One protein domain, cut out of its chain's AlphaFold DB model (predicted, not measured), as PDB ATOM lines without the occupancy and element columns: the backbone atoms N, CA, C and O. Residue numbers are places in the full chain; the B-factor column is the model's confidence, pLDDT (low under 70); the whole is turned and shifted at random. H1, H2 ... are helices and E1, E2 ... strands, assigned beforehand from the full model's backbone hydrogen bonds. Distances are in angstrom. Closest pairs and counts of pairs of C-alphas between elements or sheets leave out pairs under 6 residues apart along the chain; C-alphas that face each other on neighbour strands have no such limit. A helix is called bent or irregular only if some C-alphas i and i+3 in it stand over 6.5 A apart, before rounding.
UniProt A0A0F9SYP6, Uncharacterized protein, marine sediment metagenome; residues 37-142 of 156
ATOM      1  N   THR A  37     -58.994  81.329 341.479       94.31
ATOM      2  CA  THR A  37     -58.902  80.536 340.252       94.31
ATOM      3  C   THR A  37     -57.463  80.521 339.745       94.31
ATOM      4  O   THR A  37     -56.880  81.566 339.450       94.31
ATOM      5  N   VAL A  38     -56.907  79.321 339.591       95.81
ATOM      6  CA  VAL A  38     -55.543  79.104 339.111       95.81
ATOM      7  C   VAL A  38     -55.562  78.872 337.610       95.81
ATOM      8  O   VAL A  38     -56.316  78.038 337.106       95.81
ATOM      9  N   LYS A  39     -54.697  79.581 336.885       96.81
ATOM     10  CA  LYS A  39     -54.435  79.338 335.467       96.81
ATOM     11  C   LYS A  39     -53.005  78.859 335.276       96.81
ATOM     12  O   LYS A  39     -52.056  79.534 335.676       96.81
ATOM     13  N   VAL A  40     -52.878  77.729 334.596       97.00
ATOM     14  CA  VAL A  40     -51.627  77.044 334.284       97.00
ATOM     15  C   VAL A  40     -51.482  76.967 332.771       97.00
ATOM     16  O   VAL A  40     -52.378  76.489 332.074       97.00
ATOM     17  N   VAL A  41     -50.355  77.446 332.254       97.06
ATOM     18  CA  VAL A  41     -49.966  77.312 330.847       97.06
ATOM     19  C   VAL A  41     -48.677  76.514 330.805       97.06
ATOM     20  O   VAL A  41     -47.659  76.991 331.298       97.06
ATOM     21  N   VAL A  42     -48.708  75.314 330.234       95.94
ATOM     22  CA  VAL A  42     -47.538  74.434 330.162       95.94
ATOM     23  C   VAL A  42     -47.111  74.226 328.718       95.94
ATOM     24  O   VAL A  42     -47.949  74.071 327.826       95.94
ATOM     25  N   VAL A  43     -45.801  74.237 328.493       93.62
ATOM     26  CA  VAL A  43     -45.173  74.040 327.183       93.62
ATOM     27  C   VAL A  43     -44.013  73.059 327.304       93.62
ATOM     28  O   VAL A  43     -43.408  72.937 328.364       93.62
ATOM     29  N   GLY A  44     -43.687  72.374 326.207       88.19
ATOM     30  CA  GLY A  44     -42.515  71.498 326.157       88.19
ATOM     31  C   GLY A  44     -42.663  70.203 326.957       88.19
ATOM     32  O   GLY A  44     -41.657  69.644 327.386       88.19
ATOM     33  N   LEU A  45     -43.892  69.715 327.155       88.81
ATOM     34  CA  LEU A  45     -44.102  68.374 327.692       88.81
ATOM     35  C   LEU A  45     -43.585  67.345 326.683       88.81
ATOM     36  O   LEU A  45     -43.856  67.435 325.482       88.81
ATOM     37  N   THR A  46     -42.864  66.347 327.184       84.69
ATOM     38  CA  THR A  46     -42.634  65.105 326.444       84.69
ATOM     39  C   THR A  46     -43.975  64.436 326.186       84.69
ATOM     40  O   THR A  46     -44.833  64.472 327.066       84.69
ATOM     41  N   ASP A  47     -44.142  63.829 325.012       83.19
ATOM     42  CA  ASP A  47     -45.373  63.149 324.612       83.19
ATOM     43  C   ASP A  47     -45.765  62.047 325.613       83.19
ATOM     44  O   ASP A  47     -45.282  60.916 325.559       83.19
ATOM     45  N   VAL A  48     -46.595  62.417 326.585       78.44
ATOM     46  CA  VAL A  48     -46.973  61.574 327.713       78.44
ATOM     47  C   VAL A  48     -48.456  61.786 327.971       78.44
ATOM     48  O   VAL A  48     -48.922  62.913 328.154       78.44
ATOM     49  N   ALA A  49     -49.183  60.670 328.013       84.38
ATOM     50  CA  ALA A  49     -50.625  60.647 328.207       84.38
ATOM     51  C   ALA A  49     -51.047  61.199 329.576       84.38
ATOM     52  O   ALA A  49     -52.053  61.884 329.642       84.38
ATOM     53  N   ALA A  50     -50.288  60.953 330.648       93.44
ATOM     54  CA  ALA A  50     -50.644  61.346 332.015       93.44
ATOM     55  C   ALA A  50     -49.652  62.355 332.613       93.44
ATOM     56  O   ALA A  50     -48.441  62.143 332.573       93.44
ATOM     57  N   GLN A  51     -50.163  63.438 333.195       94.31
ATOM     58  CA  GLN A  51     -49.369  64.527 333.766       94.31
ATOM     59  C   GLN A  51     -49.779  64.784 335.213       94.31
ATOM     60  O   GLN A  51     -50.901  65.231 335.460       94.31
ATOM     61  N   ASP A  52     -48.868  64.540 336.158       95.38
ATOM     62  CA  ASP A  52     -49.050  64.949 337.554       95.38
ATOM     63  C   ASP A  52     -48.678  66.428 337.715       95.38
ATOM     64  O   ASP A  52     -47.500  66.816 337.719       95.38
ATOM     65  N   ILE A  53     -49.713  67.253 337.859       94.44
ATOM     66  CA  ILE A  53     -49.602  68.709 337.927       94.44
ATOM     67  C   ILE A  53     -49.025  69.206 339.260       94.44
ATOM     68  O   ILE A  53     -48.631  70.367 339.368       94.44
ATOM     69  N   THR A  54     -48.961  68.340 340.277       94.12
ATOM     70  CA  THR A  54     -48.501  68.675 341.633       94.12
ATOM     71  C   THR A  54     -47.011  68.414 341.841       94.12
ATOM     72  O   THR A  54     -46.477  68.636 342.929       94.12
ATOM     73  N   THR A  55     -46.301  67.970 340.804       93.81
ATOM     74  CA  THR A  55     -44.856  67.739 340.873       93.81
ATOM     75  C   THR A  55     -44.058  69.024 340.658       93.81
ATOM     76  O   THR A  55     -44.436  69.917 339.895       93.81
ATOM     77  N   ALA A  56     -42.880  69.101 341.281       92.31
ATOM     78  CA  ALA A  56     -41.947  70.203 341.047       92.31
ATOM     79  C   ALA A  56     -41.459  70.250 339.584       92.31
ATOM     80  O   ALA A  56     -41.225  71.332 339.049       92.31
ATOM     81  N   ALA A  57     -41.347  69.085 338.933       91.19
ATOM     82  CA  ALA A  57     -40.966  68.971 337.527       91.19
ATOM     83  C   ALA A  57     -42.017  69.597 336.602       91.19
ATOM     84  O   ALA A  57     -41.666  70.397 335.738       91.19
ATOM     85  N   PHE A  58     -43.305  69.314 336.830       92.94
ATOM     86  CA  PHE A  58     -44.385  69.961 336.090       92.94
ATOM     87  C   PHE A  58     -44.395  71.475 336.324       92.94
ATOM     88  O   PHE A  58     -44.468  72.253 335.372       92.94
ATOM     89  N   LYS A  59     -44.242  71.907 337.584       92.25
ATOM     90  CA  LYS A  59     -44.191  73.330 337.948       92.25
ATOM     91  C   LYS A  59     -43.098  74.089 337.190       92.25
ATOM     92  O   LYS A  59     -43.319  75.226 336.794       92.25
ATOM     93  N   ALA A  60     -41.939  73.469 336.972       91.62
ATOM     94  CA  ALA A  60     -40.827  74.085 336.249       91.62
ATOM     95  C   ALA A  60     -41.127  74.350 334.760       91.62
ATOM     96  O   ALA A  60     -40.513  75.233 334.167       91.62
ATOM     97  N   LEU A  61     -42.071  73.615 334.164       92.44
ATOM     98  CA  LEU A  61     -42.495  73.766 332.766       92.44
ATOM     99  C   LEU A  61     -43.712  74.692 332.604       92.44
ATOM    100  O   LEU A  61     -44.123  75.000 331.482       92.44
ATOM    101  N   ALA A  62     -44.317  75.112 333.715       93.81
ATOM    102  CA  ALA A  62     -45.591  75.806 333.732       93.81
ATOM    103  C   ALA A  62     -45.447  77.294 334.077       93.81
ATOM    104  O   ALA A  62     -44.828  77.683 335.064       93.81
ATOM    105  N   THR A  63     -46.128  78.140 333.307       95.38
ATOM    106  CA  THR A  63     -46.438  79.514 333.703       95.38
ATOM    107  C   THR A  63     -47.727  79.510 334.518       95.38
ATOM    108  O   THR A  63     -48.786  79.138 334.007       95.38
ATOM    109  N   ILE A  64     -47.644  79.926 335.782       94.56
ATOM    110  CA  ILE A  64     -48.751  79.870 336.745       94.56
ATOM    111  C   ILE A  64     -49.200  81.287 337.088       94.56
ATOM    112  O   ILE A  64     -48.383  82.166 337.351       94.56
ATOM    113  N   THR A  65     -50.512  81.508 337.099       94.00
ATOM    114  CA  THR A  65     -51.137  82.785 337.467       94.00
ATOM    115  C   THR A  65     -52.380  82.542 338.321       94.00
ATOM    116  O   THR A  65     -52.965  81.459 338.272       94.00
ATOM    117  N   GLY A  66     -52.789  83.543 339.107       88.06
ATOM    118  CA  GLY A  66     -53.999  83.469 339.935       88.06
ATOM    119  C   GLY A  66     -53.812  82.817 341.309       88.06
ATOM    120  O   GLY A  66     -54.780  82.675 342.041       88.06
ATOM    121  N   THR A  67     -52.586  82.458 341.696       88.56
ATOM    122  CA  THR A  67     -52.266  82.012 343.061       88.56
ATOM    123  C   THR A  67     -50.871  82.466 343.474       88.56
ATOM    124  O   THR A  67     -50.002  82.676 342.626       88.56
ATOM    125  N   LEU A  68     -50.670  82.629 344.780       84.56
ATOM    126  CA  LEU A  68     -49.373  82.900 345.388       84.56
ATOM    127  C   LEU A  68     -48.822  81.578 345.923       84.56
ATOM    128  O   LEU A  68     -49.436  80.959 346.791       84.56
ATOM    129  N   LEU A  69     -47.681  81.146 345.388       85.44
ATOM    130  CA  LEU A  69     -46.968  79.954 345.843       85.44
ATOM    131  C   LEU A  69     -45.716  80.380 346.599       85.44
ATOM    132  O   LEU A  69     -44.955  81.225 346.120       85.44
ATOM    133  N   GLU A  70     -45.493  79.782 347.763       84.38
ATOM    134  CA  GLU A  70     -44.249  79.986 348.497       84.38
ATOM    135  C   GLU A  70     -43.071  79.280 347.807       84.38
ATOM    136  O   GLU A  70     -43.228  78.405 346.945       84.38
ATOM    137  N   THR A  71     -41.847  79.661 348.177       82.38
ATOM    138  CA  THR A  71     -40.646  79.021 347.621       82.38
ATOM    139  C   THR A  71     -40.640  77.536 347.983       82.38
ATOM    140  O   THR A  71     -40.737  77.172 349.148       82.38
ATOM    141  N   GLY A  72     -40.525  76.673 346.971       83.19
ATOM    142  CA  GLY A  72     -40.588  75.218 347.146       83.19
ATOM    143  C   GLY A  72     -42.004  74.632 347.182       83.19
ATOM    144  O   GLY A  72     -42.142  73.416 347.115       83.19
ATOM    145  N   GLU A  73     -43.056  75.455 347.194       87.94
ATOM    146  CA  GLU A  73     -44.437  74.970 347.188       87.94
ATOM    147  C   GLU A  73     -44.876  74.528 345.785       87.94
ATOM    148  O   GLU A  73     -44.624  75.218 344.790       87.94
ATOM    149  N   ASN A  74     -45.516  73.363 345.690       92.31
ATOM    150  CA  ASN A  74     -46.077  72.854 344.440       92.31
ATOM    151  C   ASN A  74     -47.496  73.382 344.192       92.31
ATOM    152  O   ASN A  74     -48.135  73.939 345.082       92.31
ATOM    153  N   LEU A  75     -47.996  73.205 342.966       91.94
ATOM    154  CA  LEU A  75     -49.389  73.508 342.648       91.94
ATOM    155  C   LEU A  75     -50.329  72.657 343.520       91.94
ATOM    156  O   LEU A  75     -50.084  71.457 343.680       91.94
ATOM    157  N   PRO A  76     -51.408  73.244 344.063       92.94
ATOM    158  CA  PRO A  76     -52.424  72.468 344.753       92.94
ATOM    159  C   PRO A  76     -53.181  71.590 343.750       92.94
ATOM    160  O   PRO A  76     -53.332  71.959 342.580       92.94
ATOM    161  N   ALA A  77     -53.679  70.446 344.218       94.75
ATOM    162  CA  ALA A  77     -54.475  69.540 343.400       94.75
ATOM    163  C   ALA A  77     -55.780  70.200 342.915       94.75
ATOM    164  O   ALA A  77     -56.280  71.171 343.497       94.75
ATOM    165  N   ILE A  78     -56.319  69.680 341.818       95.69
ATOM    166  CA  ILE A  78     -57.517  70.200 341.161       95.69
ATOM    167  C   ILE A  78     -58.759  69.766 341.930       95.69
ATOM    168  O   ILE A  78     -58.980  68.575 342.118       95.69
ATOM    169  N   GLY A  79     -59.596  70.727 342.329       93.12
ATOM    170  CA  GLY A  79     -60.932  70.445 342.860       93.12
ATOM    171  C   GLY A  79     -61.998  70.485 341.778       93.12
ATOM    172  O   GLY A  79     -62.825  69.586 341.680       93.12
ATOM    173  N   ASN A  80     -61.960  71.516 340.935       92.88
ATOM    174  CA  ASN A  80     -62.856  71.626 339.792       92.88
ATOM    175  C   ASN A  80     -62.146  72.264 338.599       92.88
ATOM    176  O   ASN A  80     -61.532  73.325 338.736       92.88
ATOM    177  N   VAL A  81     -62.276  71.652 337.424       96.44
ATOM    178  CA  VAL A  81     -61.760  72.210 336.174       96.44
ATOM    179  C   VAL A  81     -62.767  73.205 335.608       96.44
ATOM    180  O   VAL A  81     -63.911  72.868 335.324       96.44
ATOM    181  N   VAL A  82     -62.319  74.439 335.401       96.38
ATOM    182  CA  VAL A  82     -63.103  75.502 334.757       96.38
ATOM    183  C   VAL A  82     -62.943  75.436 333.240       96.38
ATOM    184  O   VAL A  82     -63.910  75.596 332.502       96.38
ATOM    185  N   SER A  83     -61.719  75.212 332.755       96.88
ATOM    186  CA  SER A  83     -61.468  74.984 331.329       96.88
ATOM    187  C   SER A  83     -60.176  74.208 331.102       96.88
ATOM    188  O   SER A  83     -59.199  74.392 331.833       96.88
ATOM    189  N   LEU A  84     -60.165  73.381 330.057       97.00
ATOM    190  CA  LEU A  84     -58.998  72.626 329.622       97.00
ATOM    191  C   LEU A  84     -58.902  72.645 328.098       97.00
ATOM    192  O   LEU A  84     -59.868  72.350 327.393       97.00
ATOM    193  N   ARG A  85     -57.725  72.982 327.576       95.56
ATOM    194  CA  ARG A  85     -57.429  72.857 326.145       95.56
ATOM    195  C   ARG A  85     -55.976  72.475 325.916       95.56
ATOM    196  O   ARG A  85     -55.086  73.072 326.516       95.56
ATOM    197  N   SER A  86     -55.728  71.543 325.012       94.62
ATOM    198  CA  SER A  86     -54.392  71.282 324.479       94.62
ATOM    199  C   SER A  86     -54.063  72.327 323.414       94.62
ATOM    200  O   SER A  86     -54.908  72.727 322.610       94.62
ATOM    201  N   THR A  87     -52.826  72.810 323.426       94.12
ATOM    202  CA  THR A  87     -52.358  73.884 322.538       94.12
ATOM    203  C   THR A  87     -51.240  73.451 321.607       94.12
ATOM    204  O   THR A  87     -50.941  74.175 320.665       94.12
ATOM    205  N   ALA A  88     -50.614  72.303 321.866       92.31
ATOM    206  CA  ALA A  88     -49.646  71.688 320.969       92.31
ATOM    207  C   ALA A  88     -49.658  70.164 321.120       92.31
ATOM    208  O   ALA A  88     -50.117  69.620 322.129       92.31
ATOM    209  N   GLY A  89     -49.152  69.498 320.087       88.44
ATOM    210  CA  GLY A  89     -49.153  68.051 319.957       88.44
ATOM    211  C   GLY A  89     -49.347  67.624 318.509       88.44
ATOM    212  O   GLY A  89     -49.261  68.454 317.596       88.44
ATOM    213  N   THR A  90     -49.679  66.353 318.287       86.00
ATOM    214  CA  THR A  90     -50.221  65.934 316.983       86.00
ATOM    215  C   THR A  90     -51.474  66.762 316.661       86.00
ATOM    216  O   THR A  90     -52.225  67.148 317.556       86.00
ATOM    217  N   LEU A  91     -51.715  67.100 315.389       80.00
ATOM    218  CA  LEU A  91     -52.835  67.990 315.027       80.00
ATOM    219  C   LEU A  91     -54.191  67.480 315.541       80.00
ATOM    220  O   LEU A  91     -55.037  68.282 315.919       80.00
ATOM    221  N   ALA A  92     -54.367  66.159 315.609       83.88
ATOM    222  CA  ALA A  92     -55.587  65.529 316.098       83.88
ATOM    223  C   ALA A  92     -55.840  65.752 317.596       83.88
ATOM    224  O   ALA A  92     -56.989  65.727 318.015       83.88
ATOM    225  N   VAL A  93     -54.803  65.967 318.417       87.62
ATOM    226  CA  VAL A  93     -54.988  66.127 319.869       87.62
ATOM    227  C   VAL A  93     -55.228  67.570 320.289       87.62
ATOM    228  O   VAL A  93     -55.538  67.789 321.456       87.62
ATOM    229  N   GLN A  94     -55.050  68.555 319.402       91.88
ATOM    230  CA  GLN A  94     -55.177  69.977 319.728       91.88
ATOM    231  C   GLN A  94     -56.647  70.393 319.815       91.88
ATOM    232  O   GLN A  94     -57.445  70.063 318.941       91.88
ATOM    233  N   GLY A  95     -57.006  71.154 320.849       93.00
ATOM    234  CA  GLY A  95     -58.364  71.665 321.013       93.00
ATOM    235  C   GLY A  95     -58.865  71.634 322.450       93.00
ATOM    236  O   GLY A  95     -58.120  71.388 323.398       93.00
ATOM    237  N   THR A  96     -60.149  71.936 322.608       95.06
ATOM    238  CA  THR A  96     -60.835  71.937 323.904       95.06
ATOM    239  C   THR A  96     -61.134  70.515 324.356       95.06
ATOM    240  O   THR A  96     -61.550  69.683 323.548       95.06
ATOM    241  N   HIS A  97     -60.978  70.269 325.656       95.88
ATOM    242  CA  HIS A  97     -61.314  69.001 326.293       95.88
ATOM    243  C   HIS A  97     -62.394  69.201 327.349       95.88
ATOM    244  O   HIS A  97     -62.357  70.167 328.114       95.88
ATOM    245  N   VAL A  98     -63.333  68.264 327.409       95.81
ATOM    246  CA  VAL A  98     -64.128  68.019 328.613       95.81
ATOM    247  C   VAL A  98     -63.335  67.118 329.550       95.81
ATOM    248  O   VAL A  98     -62.490  66.335 329.111       95.81
ATOM    249  N   VAL A  99     -63.597  67.245 330.847       96.50
ATOM    250  CA  VAL A  99     -62.930  66.442 331.872       96.50
ATOM    251  C   VAL A  99     -63.897  65.396 332.403       96.50
ATOM    252  O   VAL A  99     -65.013  65.725 332.799       96.50
ATOM    253  N   SER A 100     -63.464  64.141 332.374       95.50
ATOM    254  CA  SER A 100     -64.146  62.984 332.950       95.50
ATOM    255  C   SER A 100     -63.377  62.477 334.178       95.50
ATOM    256  O   SER A 100     -62.289  62.970 334.480       95.50
ATOM    257  N   ASP A 101     -63.949  61.521 334.902       94.06
ATOM    258  CA  ASP A 101     -63.300  60.882 336.047       94.06
ATOM    259  C   ASP A 101     -62.254  59.847 335.599       94.06
ATOM    260  O   ASP A 101     -62.049  59.607 334.404       94.06
ATOM    261  N   THR A 102     -61.585  59.215 336.565       92.50
ATOM    262  CA  THR A 102     -60.570  58.179 336.318       92.50
ATOM    263  C   THR A 102     -61.115  56.978 335.523       92.50
ATOM    264  O   THR A 102     -60.341  56.281 334.868       92.50
ATOM    265  N   GLY A 103     -62.430  56.728 335.561       92.88
ATOM    266  CA  GLY A 103     -63.090  55.647 334.823       92.88
ATOM    267  C   GLY A 103     -63.364  55.968 333.350       92.88
ATOM    268  O   GLY A 103     -63.684  55.064 332.574       92.88
ATOM    269  N   GLY A 104     -63.236  57.235 332.951       93.25
ATOM    270  CA  GLY A 104     -63.393  57.679 331.572       93.25
ATOM    271  C   GLY A 104     -62.309  57.153 330.624       93.25
ATOM    272  O   GLY A 104     -61.268  56.633 331.020       93.25
ATOM    273  N   THR A 105     -62.539  57.318 329.321       95.00
ATOM    274  CA  THR A 105     -61.536  57.034 328.283       95.00
ATOM    275  C   THR A 105     -61.058  58.347 327.673       95.00
ATOM    276  O   THR A 105     -61.895  59.094 327.160       95.00
ATOM    277  N   PRO A 106     -59.748  58.650 327.694       95.06
ATOM    278  CA  PRO A 106     -59.228  59.821 327.010       95.06
ATOM    279  C   PRO A 106     -59.446  59.739 325.496       95.06
ATOM    280  O   PRO A 106     -59.194  58.703 324.881       95.06
ATOM    281  N   LEU A 107     -59.893  60.838 324.889       94.44
ATOM    282  CA  LEU A 107     -60.230  60.916 323.467       94.44
ATOM    283  C   LEU A 107     -59.687  62.202 322.850       94.44
ATOM    284  O   LEU A 107     -59.749  63.274 323.453       94.44
ATOM    285  N   VAL A 108     -59.204  62.110 321.615       93.56
ATOM    286  CA  VAL A 108     -58.872  63.277 320.793       93.56
ATOM    287  C   VAL A 108     -60.105  64.146 320.506       93.56
ATOM    288  O   VAL A 108     -61.193  63.610 320.279       93.56
ATOM    289  N   PRO A 109     -59.957  65.481 320.462       91.88
ATOM    290  CA  PRO A 109     -60.991  66.365 319.940       91.88
ATOM    291  C   PRO A 109     -61.339  66.061 318.478       91.88
ATOM    292  O   PRO A 109     -60.499  65.639 317.685       91.88
ATOM    293  N   SER A 110     -62.583  66.344 318.097       89.75
ATOM    294  CA  SER A 110     -63.034  66.310 316.705       89.75
ATOM    295  C   SER A 110     -63.853  67.555 316.367       89.75
ATOM    296  O   SER A 110     -64.206  68.349 317.237       89.75
ATOM    297  N   ALA A 111     -64.219  67.716 315.094       86.00
ATOM    298  CA  ALA A 111     -65.121  68.791 314.678       86.00
ATOM    299  C   ALA A 111     -66.517  68.695 315.328       86.00
ATOM    300  O   ALA A 111     -67.238  69.688 315.381       86.00
ATOM    301  N   THR A 112     -66.904  67.508 315.806       88.00
ATOM    302  CA  THR A 112     -68.248  67.223 316.331       88.00
ATOM    303  C   THR A 112     -68.314  67.106 317.851       88.00
ATOM    304  O   THR A 112     -69.406  67.182 318.406       88.00
ATOM    305  N   PHE A 113     -67.183  66.912 318.534       88.19
ATOM    306  CA  PHE A 113     -67.142  66.808 319.992       88.19
ATOM    307  C   PHE A 113     -65.797  67.293 320.559       88.19
ATOM    308  O   PHE A 113     -64.756  67.088 319.926       88.19
ATOM    309  N   PRO A 114     -65.794  67.921 321.751       90.69
ATOM    310  CA  PRO A 114     -64.556  68.227 322.466       90.69
ATOM    311  C   PRO A 114     -63.833  66.933 322.850       90.69
ATOM    312  O   PRO A 114     -64.479  65.917 323.089       90.69
ATOM    313  N   GLY A 115     -62.504  66.973 322.950       94.19
ATOM    314  CA  GLY A 115     -61.737  65.821 323.430       94.19
ATOM    315  C   GLY A 115     -62.111  65.460 324.865       94.19
ATOM    316  O   GLY A 115     -62.761  66.240 325.562       94.19
ATOM    317  N   VAL A 116     -61.695  64.287 325.320       95.69
ATOM    318  CA  VAL A 116     -61.875  63.868 326.711       95.69
ATOM    319  C   VAL A 116     -60.503  63.748 327.348       95.69
ATOM    320  O   VAL A 116     -59.651  63.003 326.861       95.69
ATOM    321  N   ALA A 117     -60.310  64.462 328.449       96.81
ATOM    322  CA  ALA A 117     -59.245  64.189 329.398       96.81
ATOM    323  C   ALA A 117     -59.857  63.578 330.662       96.81
ATOM    324  O   ALA A 117     -60.989  63.904 331.015       96.81
ATOM    325  N   THR A 118     -59.131  62.711 331.356       97.19
ATOM    326  CA  THR A 118     -59.554  62.192 332.661       97.19
ATOM    327  C   THR A 118     -58.776  62.869 333.778       97.19
ATOM    328  O   THR A 118     -57.615  63.247 333.604       97.19
ATOM    329  N   LEU A 119     -59.428  63.058 334.921       97.38
ATOM    330  CA  LEU A 119     -58.827  63.572 336.143       97.38
ATOM    331  C   LEU A 119     -58.802  62.455 337.185       97.38
ATOM    332  O   LEU A 119     -59.823  61.801 337.398       97.38
ATOM    333  N   SER A 120     -57.651  62.253 337.824       96.25
ATOM    334  CA  SER A 120     -57.539  61.313 338.939       96.25
ATOM    335  C   SER A 120     -58.419  61.734 340.116       96.25
ATOM    336  O   SER A 120     -58.614  62.924 340.363       96.25
ATOM    337  N   ASP A 121     -58.895  60.765 340.897       93.25
ATOM    338  CA  ASP A 121     -59.805  61.021 342.027       93.25
ATOM    339  C   ASP A 121     -59.188  61.922 343.114       93.25
ATOM    340  O   ASP A 121     -59.896  62.575 343.879       93.25
ATOM    341  N   ASP A 122     -57.858  61.983 343.181       91.44
ATOM    342  CA  ASP A 122     -57.109  62.857 344.084       91.44
ATOM    343  C   ASP A 122     -56.768  64.235 343.480       91.44
ATOM    344  O   ASP A 122     -56.063  65.027 344.110       91.44
ATOM    345  N   GLY A 123     -57.229  64.507 342.256       93.50
ATOM    346  CA  GLY A 123     -57.077  65.776 341.551       93.50
ATOM    347  C   GLY A 123     -55.656  66.097 341.081       93.50
ATOM    348  O   GLY A 123     -55.401  67.228 340.664       93.50
ATOM    349  N   LYS A 124     -54.703  65.159 341.180       95.62
ATOM    350  CA  LYS A 124     -53.288  65.426 340.865       95.62
ATOM    351  C   LYS A 124     -52.932  65.205 339.404       95.62
ATOM    352  O   LYS A 124     -52.080  65.913 338.872       95.62
ATOM    353  N   THR A 125     -53.561  64.229 338.761       96.25
ATOM    354  CA  THR A 125     -53.151  63.756 337.438       96.25
ATOM    355  C   THR A 125     -54.223  64.042 336.404       96.25
ATOM    356  O   THR A 125     -55.354  63.581 336.539       96.25
ATOM    357  N   ILE A 126     -53.853  64.760 335.344       96.12
ATOM    358  CA  ILE A 126     -54.669  64.882 334.131       96.12
ATOM    359  C   ILE A 126     -54.134  63.901 333.097       96.12
ATOM    360  O   ILE A 126     -52.936  63.902 332.810       96.12
ATOM    361  N   THR A 127     -55.020  63.104 332.506       96.31
ATOM    362  CA  THR A 127     -54.668  62.163 331.441       96.31
ATOM    363  C   THR A 127     -55.379  62.513 330.140       96.31
ATOM    364  O   THR A 127     -56.601  62.587 330.082       96.31
ATOM    365  N   PHE A 128     -54.607  62.704 329.078       95.31
ATOM    366  CA  PHE A 128     -55.061  62.862 327.704       95.31
ATOM    367  C   PHE A 128     -54.845  61.569 326.916       95.31
ATOM    368  O   PHE A 128     -54.139  60.654 327.344       95.31
ATOM    369  N   GLN A 129     -55.384  61.522 325.700       92.56
ATOM    370  CA  GLN A 129     -54.815  60.637 324.691       92.56
ATOM    371  C   GLN A 129     -53.362  61.066 324.414       92.56
ATOM    372  O   GLN A 129     -53.051  62.260 324.422       92.56
ATOM    373  N   ALA A 130     -52.475  60.098 324.166       90.25
ATOM    374  CA  ALA A 130     -51.094  60.385 323.786       90.25
ATOM    375  C   ALA A 130     -51.034  61.351 322.585       90.25
ATOM    376  O   ALA A 130     -51.879  61.320 321.689       90.25
ATOM    377  N   GLY A 131     -50.025  62.208 322.581       90.12
ATOM    378  CA  GLY A 131     -49.723  63.192 321.551       90.12
ATOM    379  C   GLY A 131     -49.706  64.630 322.060       90.12
ATOM    380  O   GLY A 131     -49.323  65.511 321.293       90.12
ATOM    381  N   VAL A 132     -50.142  64.906 323.297       93.00
ATOM    382  CA  VAL A 132     -50.244  66.268 323.858       93.00
ATOM    383  C   VAL A 132     -48.898  66.725 324.422       93.00
ATOM    384  O   VAL A 132     -48.345  66.093 325.316       93.00
ATOM    385  N   THR A 133     -48.398  67.866 323.939       94.62
ATOM    386  CA  THR A 133     -47.093  68.430 324.349       94.62
ATOM    387  C   THR A 133     -47.187  69.826 324.974       94.62
ATOM    388  O   THR A 133     -46.208  70.349 325.511       94.62
ATOM    389  N   ALA A 134     -48.363  70.452 324.930       94.56
ATOM    390  CA  ALA A 134     -48.658  71.701 325.630       94.56
ATOM    391  C   ALA A 134     -50.163  71.823 325.886       94.56
ATOM    392  O   ALA A 134     -50.972  71.408 325.050       94.56
ATOM    393  N   PHE A 135     -50.547  72.436 327.005       96.50
ATOM    394  CA  PHE A 135     -51.948  72.709 327.316       96.50
ATOM    395  C   PHE A 135     -52.126  73.931 328.220       96.50
ATOM    396  O   PHE A 135     -51.190  74.440 328.840       96.50
ATOM    397  N   VAL A 136     -53.368  74.404 328.289       97.25
ATOM    398  CA  VAL A 136     -53.824  75.425 329.230       97.25
ATOM    399  C   VAL A 136     -54.923  74.831 330.096       97.25
ATOM    400  O   VAL A 136     -55.911  74.314 329.573       97.25
ATOM    401  N   LEU A 137     -54.748  74.951 331.407       97.56
ATOM    402  CA  LEU A 137     -55.693  74.522 332.429       97.56
ATOM    403  C   LEU A 137     -56.104  75.731 333.269       97.56
ATOM    404  O   LEU A 137     -55.261  76.516 333.701       97.56
ATOM    405  N   VAL A 138     -57.400  75.857 333.528       97.56
ATOM    406  CA  VAL A 138     -57.955  76.795 334.506       97.56
ATOM    407  C   VAL A 138     -58.783  75.995 335.497       97.56
ATOM    408  O   VAL A 138     -59.659  75.240 335.072       97.56
ATOM    409  N   TYR A 139     -58.509  76.129 336.792       97.06
ATOM    410  CA  TYR A 139     -59.149  75.312 337.820       97.06
ATOM    411  C   TYR A 139     -59.261  76.017 339.173       97.06
ATOM    412  O   TYR A 139     -58.536  76.971 339.459       97.06
ATOM    413  N   ASN A 140     -60.163  75.505 340.008       95.12
ATOM    414  CA  ASN A 140     -60.266  75.860 341.418       95.12
ATOM    415  C   ASN A 140     -59.614  74.748 342.263       95.12
ATOM    416  O   ASN A 140     -59.953  73.574 342.057       95.12
ATOM    417  N   PRO A 141     -58.676  75.070 343.170       94.88
ATOM    418  CA  PRO A 141     -57.981  74.068 343.978       94.88
ATOM    419  C   PRO A 141     -58.861  73.350 345.008       94.88
ATOM    420  O   PRO A 141     -59.823  73.925 345.519       94.88
ATOM    421  N   VAL A 142     -58.484  72.121 345.377       92.00
ATOM    422  CA  VAL A 142     -58.977  71.486 346.617       92.00
ATOM    423  C   VAL A 142     -58.327  72.105 347.855       92.00
ATOM    424  O   VAL A 142     -57.298  72.780 347.767       92.00
TER     425      VAL A 142
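This is residues 37 to 142 of the 156 residues of an uncharacterized protein of marine sediment metagenome (UniProt A0A0F9SYP6). One eight-strand sheet folds back on itself into a curled, two-leaved shell like part of a barrel: E2, E7 and E6 face E4, E8, E1 and E3, with E5 as the hinge. The chain passes from one edge strand, E2, to the other, E3, through the short helix H1, while the tips of two long loops, at Thr 71 and Thr 112, mark opposite ends of the length. The printed part has 106 residues, with eight named strands and one named helix in the order E1, E2, H1, E3, E4, E5, E6, E7, E8, and its class is mostly strand. The mixed sheet has the order E2, E7, E6, E5, E4, E8, E1, E3. The whole is compact, with a radius of gyration of the C-alphas of 12.8 A, and elongated, spanning 42 by 25 by 19 A.

E1, residues 38 to 42, begins at C-alpha 38 (-55.543, 79.104, 339.111) and is 12.9 A long. E2 is residues 50 to 52, H1 residues 56 to 61, and E3 residues 62 to 65. E4, residues 78 to 89, is 22.9 A long and bends by 82 degrees at residue 82. E5, residues 95 to 100, is 15.9 A long, and E6, residues 115 to 119, is 13.2 A long. E7 is residues 125 to 127. E8, residues 132 to 141, is 22.9 A long, bends by 60 degrees at residue 138 and ends at C-alpha 141 (-57.981, 74.068, 343.978).

The strongly twisted sheet is a folded sheet, bent back into two leaves that face each other with 14 pairs of C-alphas within 11 A. E1 is antiparallel to E3, with N 41 and O 63 at 2.9 A, and to E8, with N 40 and O 137 at 2.8 A. E8 and E4 are antiparallel, with N 82 and O 138 at 2.8 A. E4 and E5 form a hairpin, with N 97 and O 84 at 2.9 A. E5 and E6 are parallel, with N 100 and O 117 at 2.8 A. E6 and E7 form a hairpin, with N 127 and O 118 at 2.8 A. E7 and E2 are antiparallel, with N 51 and O 126 at 2.8 A. These N and O pairs are within hydrogen-bond range. The edge strands E2 and E3 are apart. H1 is on the sheet at a height of 6.7 A, over none of its strands; its closest C-alphas to E1 are those of Leu 61 and Val 42, 5.7 A apart. In H1, 1 of 2 O i to N i+4 pairs and 3 of 3 O i to N i+3 pairs are within range.

The C-alphas of Thr 71 and Thr 112, the two farthest apart, are 43.4 A apart. The links E3 to E4 and E5 to E6 are long, residues 66 to 77 and 101 to 114. The printed part has no cut; its mean pLDDT is 92.5, and no printed residue is under 70.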